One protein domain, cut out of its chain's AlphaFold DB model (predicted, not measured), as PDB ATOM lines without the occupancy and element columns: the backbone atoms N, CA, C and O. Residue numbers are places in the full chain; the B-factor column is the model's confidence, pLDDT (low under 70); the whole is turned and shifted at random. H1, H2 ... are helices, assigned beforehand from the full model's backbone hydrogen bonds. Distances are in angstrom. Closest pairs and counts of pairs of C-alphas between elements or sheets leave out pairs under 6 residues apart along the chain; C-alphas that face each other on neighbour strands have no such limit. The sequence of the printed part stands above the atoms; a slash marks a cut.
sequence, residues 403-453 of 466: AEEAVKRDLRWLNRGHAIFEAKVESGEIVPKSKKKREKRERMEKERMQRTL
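What this domain is: This is residues 403 to 453 of the 466 residues of the protein "Required for respiratory growth protein 9, mitochondrial" of Ascodesmis nigricans (UniProt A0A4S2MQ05). Two long helices, H1 then H2, follow one another along one extended line that opens as a wide, shallow V, with the link of residues 427 to 432 at its corner. H2 does not fold back on H1, and there is no packed core. The printed part has 51 residues with two named helices and no named strand, an all-helix class. It is extended, a rod spanning 62 by 24 by 8 A, with a radius of gyration of the C-alphas of 18.7 A.

Where its parts are: Find C-alpha 403 at (5.548, 13.596, 47.847); from there H1, residues 403 to 426, runs 34.8 A to Glu 426. Next find C-alpha 433 at (11.590, 15.799, 14.839), where H2, residues 433 to 453, begins; it runs 30.2 A to C-alpha 453 at (27.635, 13.366, -10.674).

How they stand to each other: H1 and H2 are apart, with no C-alpha of the one within 8 A of the other. A short link of 6 residues joins them. Residues 403 to 420 of H1 and 433 to 453 of H2 stand free. In H1 and H2 every O i to N i+4 pair is within hydrogen-bond range.

The domain as a whole: Look at the two ends: the C-alphas of Ala 403 and Leu 453, the two farthest apart, are 62.6 A apart. The printed part has no cut. In this model no printed residue is under 70 in pLDDT.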
ATOM      1  N   ALA A 403       4.387  13.417  48.729       95.00
ATOM      2  CA  ALA A 403       5.548  13.596  47.847       95.00
ATOM      3  C   ALA A 403       5.771  12.405  46.890       95.00
ATOM      4  O   ALA A 403       6.011  12.596  45.700       95.00
ATOM      5  N   GLU A 404       5.622  11.168  47.372       95.44
ATOM      6  CA  GLU A 404       5.763   9.969  46.535       95.44
ATOM      7  C   GLU A 404       4.627   9.822  45.512       95.44
ATOM      8  O   GLU A 404       4.839   9.405  44.369       95.44
ATOM      9  N   GLU A 405       3.400  10.164  45.905       95.81
ATOM     10  CA  GLU A 405       2.236  10.123  45.020       95.81
ATOM     11  C   GLU A 405       2.288  11.204  43.947       95.81
ATOM     12  O   GLU A 405       1.815  10.960  42.835       95.81
ATOM     13  N   ALA A 406       2.863  12.369  44.261       94.38
ATOM     14  CA  ALA A 406       3.091  13.451  43.313       94.38
ATOM     15  C   ALA A 406       4.008  12.972  42.183       94.38
ATOM     16  O   ALA A 406       3.597  12.982  41.026       94.38
ATOM     17  N   VAL A 407       5.157  12.376  42.522       95.56
ATOM     18  CA  VAL A 407       6.078  11.801  41.526       95.56
ATOM     19  C   VAL A 407       5.385  10.731  40.678       95.56
ATOM     20  O   VAL A 407       5.449  10.763  39.450       95.56
ATOM     21  N   LYS A 408       4.649   9.799  41.300       96.38
ATOM     22  CA  LYS A 408       3.883   8.776  40.559       96.38
ATOM     23  C   LYS A 408       2.825   9.397  39.644       96.38
ATOM     24  O   LYS A 408       2.554   8.878  38.560       96.38
ATOM     25  N   ARG A 409       2.180  10.479  40.078       94.38
ATOM     26  CA  ARG A 409       1.174  11.205  39.297       94.38
ATOM     27  C   ARG A 409       1.806  11.890  38.093       94.38
ATOM     28  O   ARG A 409       1.240  11.774  37.005       94.38
ATOM     29  N   ASP A 410       2.961  12.513  38.274       94.88
ATOM     30  CA  ASP A 410       3.703  13.178  37.208       94.88
ATOM     31  C   ASP A 410       4.210  12.165  36.185       94.88
ATOM     32  O   ASP A 410       3.989  12.344  34.991       94.88
ATOM     33  N   LEU A 411       4.747  11.023  36.629       96.44
ATOM     34  CA  LEU A 411       5.137   9.926  35.737       96.44
ATOM     35  C   LEU A 411       3.960   9.415  34.894       96.44
ATOM     36  O   LEU A 411       4.089   9.246  33.683       96.44
ATOM     37  N   ARG A 412       2.775   9.224  35.494       95.75
ATOM     38  CA  ARG A 412       1.568   8.847  34.732       95.75
ATOM     39  C   ARG A 412       1.170   9.913  33.714       95.75
ATOM     40  O   ARG A 412       0.702   9.571  32.630       95.75
ATOM     41  N   TRP A 413       1.320  11.189  34.062       95.25
ATOM     42  CA  TRP A 413       1.031  12.296  33.155       95.25
ATOM     43  C   TRP A 413       2.014  12.343  31.979       95.25
ATOM     44  O   TRP A 413       1.580  12.450  30.833       95.25
ATOM     45  N   LEU A 414       3.311  12.179  32.248       96.06
ATOM     46  CA  LEU A 414       4.356  12.093  31.228       96.06
ATOM     47  C   LEU A 414       4.103  10.919  30.278       96.06
ATOM     48  O   LEU A 414       4.046  11.120  29.066       96.06
ATOM     49  N   ASN A 415       3.836   9.726  30.815       96.44
ATOM     50  CA  ASN A 415       3.526   8.539  30.013       96.44
ATOM     51  C   ASN A 415       2.276   8.743  29.144       96.44
ATOM     52  O   ASN A 415       2.253   8.330  27.987       96.44
ATOM     53  N   ARG A 416       1.248   9.439  29.653       93.88
ATOM     54  CA  ARG A 416       0.089   9.839  28.838       93.88
ATOM     55  C   ARG A 416       0.503  10.775  27.700       93.88
ATOM     56  O   ARG A 416       0.005  10.618  26.591       93.88
ATOM     57  N   GLY A 417       1.371  11.749  27.968       94.31
ATOM     58  CA  GLY A 417       1.899  12.655  26.947       94.31
ATOM     59  C   GLY A 417       2.621  11.906  25.826       94.31
ATOM     60  O   GLY A 417       2.362  12.177  24.655       94.31
ATOM     61  N   HIS A 418       3.444  10.917  26.185       95.00
ATOM     62  CA  HIS A 418       4.092  10.014  25.233       95.00
ATOM     63  C   HIS A 418       3.074   9.221  24.405       95.00
ATOM     64  O   HIS A 418       3.124   9.295  23.184       95.00
ATOM     65  N   ALA A 419       2.090   8.580  25.042       94.25
ATOM     66  CA  ALA A 419       1.062   7.810  24.336       94.25
ATOM     67  C   ALA A 419       0.224   8.672  23.370       94.25
ATOM     68  O   ALA A 419      -0.068   8.260  22.251       94.25
ATOM     69  N   ILE A 420      -0.144   9.897  23.768       92.31
ATOM     70  CA  ILE A 420      -0.864  10.832  22.887       92.31
ATOM     71  C   ILE A 420       0.023  11.266  21.719       92.31
ATOM     72  O   ILE A 420      -0.456  11.382  20.594       92.31
ATOM     73  N   PHE A 421       1.302  11.539  21.979       93.62
ATOM     74  CA  PHE A 421       2.245  11.907  20.931       93.62
ATOM     75  C   PHE A 421       2.428  10.767  19.926       93.62
ATOM     76  O   PHE A 421       2.353  11.012  18.728       93.62
ATOM     77  N   GLU A 422       2.604   9.536  20.397       94.94
ATOM     78  CA  GLU A 422       2.710   8.341  19.557       94.94
ATOM     79  C   GLU A 422       1.448   8.132  18.718       94.94
ATOM     80  O   GLU A 422       1.559   8.020  17.503       94.94
ATOM     81  N   ALA A 423       0.256   8.231  19.314       93.56
ATOM     82  CA  ALA A 423      -1.007   8.156  18.575       93.56
ATOM     83  C   ALA A 423      -1.139   9.262  17.504       93.56
ATOM     84  O   ALA A 423      -1.666   9.039  16.413       93.56
ATOM     85  N   LYS A 424      -0.631  10.473  17.775       93.44
ATOM     86  CA  LYS A 424      -0.576  11.571  16.789       93.44
ATOM     87  C   LYS A 424       0.447  11.332  15.676       93.44
ATOM     88  O   LYS A 424       0.262  11.812  14.560       93.44
ATOM     89  N   VAL A 425       1.535  10.626  15.974       96.06
ATOM     90  CA  VAL A 425       2.525  10.206  14.973       96.06
ATOM     91  C   VAL A 425       1.956   9.089  14.102       96.06
ATOM     92  O   VAL A 425       2.109   9.141  12.884       96.06
ATOM     93  N   GLU A 426       1.275   8.120  14.706       94.62
ATOM     94  CA  GLU A 426       0.638   6.992  14.025       94.62
ATOM     95  C   GLU A 426      -0.499   7.447  13.107       94.62
ATOM     96  O   GLU A 426      -0.545   7.063  11.943       94.62
ATOM     97  N   SER A 427      -1.352   8.360  13.581       94.50
ATOM     98  CA  SER A 427      -2.378   9.007  12.746       94.50
ATOM     99  C   SER A 427      -1.806   9.946  11.673       94.50
ATOM    100  O   SER A 427      -2.553  10.440  10.832       94.50
ATOM    101  N   GLY A 428      -0.494  10.210  11.683       93.06
ATOM    102  CA  GLY A 428       0.181  11.051  10.696       93.06
ATOM    103  C   GLY A 428      -0.031  12.558  10.877       93.06
ATOM    104  O   GLY A 428       0.482  13.335  10.073       93.06
ATOM    105  N   GLU A 429      -0.723  12.996  11.935       92.69
ATOM    106  CA  GLU A 429      -0.932  14.419  12.243       92.69
ATOM    107  C   GLU A 429       0.402  15.123  12.550       92.69
ATOM    108  O   GLU A 429       0.602  16.293  12.216       92.69
ATOM    109  N   ILE A 430       1.342  14.408  13.182       92.88
ATOM    110  CA  ILE A 430       2.642  14.953  13.584       92.88
ATOM    111  C   ILE A 430       3.785  14.088  13.055       92.88
ATOM    112  O   ILE A 430       3.913  12.914  13.383       92.88
ATOM    113  N   VAL A 431       4.718  14.704  12.324       92.56
ATOM    114  CA  VAL A 431       5.993  14.062  11.975       92.56
ATOM    115  C   VAL A 431       7.009  14.294  13.100       92.56
ATOM    116  O   VAL A 431       7.292  15.450  13.443       92.56
ATOM    117  N   PRO A 432       7.621  13.237  13.671       94.12
ATOM    118  CA  PRO A 432       8.581  13.400  14.750       94.12
ATOM    119  C   PRO A 432       9.834  14.144  14.269       94.12
ATOM    120  O   PRO A 432      10.319  13.966  13.146       94.12
ATOM    121  N   LYS A 433      10.407  14.973  15.152       92.56
ATOM    122  CA  LYS A 433      11.590  15.799  14.839       92.56
ATOM    123  C   LYS A 433      12.782  14.965  14.353       92.56
ATOM    124  O   LYS A 433      13.539  15.434  13.503       92.56
ATOM    125  N   SER A 434      12.949  13.748  14.874       90.50
ATOM    126  CA  SER A 434      13.995  12.802  14.466       90.50
ATOM    127  C   SER A 434      13.869  12.417  12.990       90.50
ATOM    128  O   SER A 434      14.839  12.557  12.244       90.50
ATOM    129  N   LYS A 435      12.665  12.032  12.548       90.94
ATOM    130  CA  LYS A 435      12.364  11.686  11.152       90.94
ATOM    131  C   LYS A 435      12.612  12.873  10.220       90.94
ATOM    132  O   LYS A 435      13.391  12.750   9.281       90.94
ATOM    133  N   LYS A 436      12.111  14.063  10.572       93.12
ATOM    134  CA  LYS A 436      12.355  15.301   9.808       93.12
ATOM    135  C   LYS A 436      13.848  15.642   9.681       93.12
ATOM    136  O   LYS A 436      14.304  16.128   8.646       93.12
ATOM    137  N   LYS A 437      14.639  15.412  10.738       93.88
ATOM    138  CA  LYS A 437      16.096  15.633  10.719       93.88
ATOM    139  C   LYS A 437      16.807  14.617   9.821       93.88
ATOM    140  O   LYS A 437      17.745  15.010   9.129       93.88
ATOM    141  N   ARG A 438      16.369  13.354   9.827       93.62
ATOM    142  CA  ARG A 438      16.890  12.292   8.956       93.62
ATOM    143  C   ARG A 438      16.603  12.589   7.485       93.62
ATOM    144  O   ARG A 438      17.547  12.694   6.715       93.62
ATOM    145  N   GLU A 439      15.354  12.890   7.141       93.62
ATOM    146  CA  GLU A 439      14.950  13.269   5.776       93.62
ATOM    147  C   GLU A 439      15.744  14.476   5.258       93.62
ATOM    148  O   GLU A 439      16.188  14.512   4.113       93.62
ATOM    149  N   LYS A 440      15.997  15.469   6.121       95.50
ATOM    150  CA  LYS A 440      16.842  16.614   5.766       95.50
ATOM    151  C   LYS A 440      18.294  16.210   5.496       95.50
ATOM    152  O   LYS A 440      18.902  16.772   4.590       95.50
ATOM    153  N   ARG A 441      18.868  15.293   6.284       95.56
ATOM    154  CA  ARG A 441      20.233  14.783   6.059       95.56
ATOM    155  C   ARG A 441      20.315  14.038   4.731       95.56
ATOM    156  O   ARG A 441      21.165  14.388   3.923       95.56
ATOM    157  N   GLU A 442      19.380  13.129   4.479       95.88
ATOM    158  CA  GLU A 442      19.289  12.373   3.225       95.88
ATOM    159  C   GLU A 442      19.100  13.296   2.017       95.88
ATOM    160  O   GLU A 442      19.730  13.105   0.984       95.88
ATOM    161  N   ARG A 443      18.284  14.351   2.139       95.31
ATOM    162  CA  ARG A 443      18.140  15.363   1.084       95.31
ATOM    163  C   ARG A 443      19.461  16.074   0.793       95.31
ATOM    164  O   ARG A 443      19.838  16.196  -0.366       95.31
ATOM    165  N   MET A 444      20.167  16.531   1.828       95.12
ATOM    166  CA  MET A 444      21.465  17.199   1.666       95.12
ATOM    167  C   MET A 444      22.514  16.265   1.054       95.12
ATOM    168  O   MET A 444      23.363  16.711   0.288       95.12
ATOM    169  N   GLU A 445      22.475  14.980   1.400       95.19
ATOM    170  CA  GLU A 445      23.357  13.954   0.850       95.19
ATOM    171  C   GLU A 445      23.037  13.656  -0.616       95.19
ATOM    172  O   GLU A 445      23.941  13.674  -1.445       95.19
ATOM    173  N   LYS A 446      21.757  13.516  -0.972       96.00
ATOM    174  CA  LYS A 446      21.310  13.405  -2.369       96.00
ATOM    175  C   LYS A 446      21.728  14.622  -3.193       96.00
ATOM    176  O   LYS A 446      22.250  14.457  -4.288       96.00
ATOM    177  N   GLU A 447      21.574  15.831  -2.655       94.25
ATOM    178  CA  GLU A 447      22.036  17.063  -3.308       94.25
ATOM    179  C   GLU A 447      23.567  17.077  -3.485       94.25
ATOM    180  O   GLU A 447      24.065  17.521  -4.518       94.25
ATOM    181  N   ARG A 448      24.337  16.563  -2.513       93.81
ATOM    182  CA  ARG A 448      25.796  16.399  -2.646       93.81
ATOM    183  C   ARG A 448      26.156  15.385  -3.731       93.81
ATOM    184  O   ARG A 448      26.987  15.706  -4.572       93.81
ATOM    185  N   MET A 449      25.503  14.224  -3.745       92.12
ATOM    186  CA  MET A 449      25.721  13.168  -4.740       92.12
ATOM    187  C   MET A 449      25.355  13.624  -6.155       92.12
ATOM    188  O   MET A 449      26.081  13.367  -7.111       92.12
ATOM    189  N   GLN A 450      24.262  14.371  -6.310       90.00
ATOM    190  CA  GLN A 450      23.896  14.954  -7.600       90.00
ATOM    191  C   GLN A 450      24.931  15.976  -8.074       90.00
ATOM    192  O   GLN A 450      25.293  15.971  -9.243       90.00
ATOM    193  N   ARG A 451      25.469  16.811  -7.175       89.06
ATOM    194  CA  ARG A 451      26.550  17.749  -7.524       89.06
ATOM    195  C   ARG A 451      27.837  17.043  -7.934       89.06
ATOM    196  O   ARG A 451      28.536  17.555  -8.799       89.06
ATOM    197  N   THR A 452      28.171  15.909  -7.318       87.44
ATOM    198  CA  THR A 452      29.352  15.132  -7.718       87.44
ATOM    199  C   THR A 452      29.159  14.466  -9.074       87.44
ATOM    200  O   THR A 452      30.093  14.463  -9.861       87.44
ATOM    201  N   LEU A 453      27.956  13.966  -9.374       86.38
ATOM    202  CA  LEU A 453      27.635  13.366 -10.674       86.38
ATOM    203  C   LEU A 453      27.517  14.408 -11.798       86.38
ATOM    204  O   LEU A 453      27.851  14.120 -12.939       86.38
TER     205      LEU A 453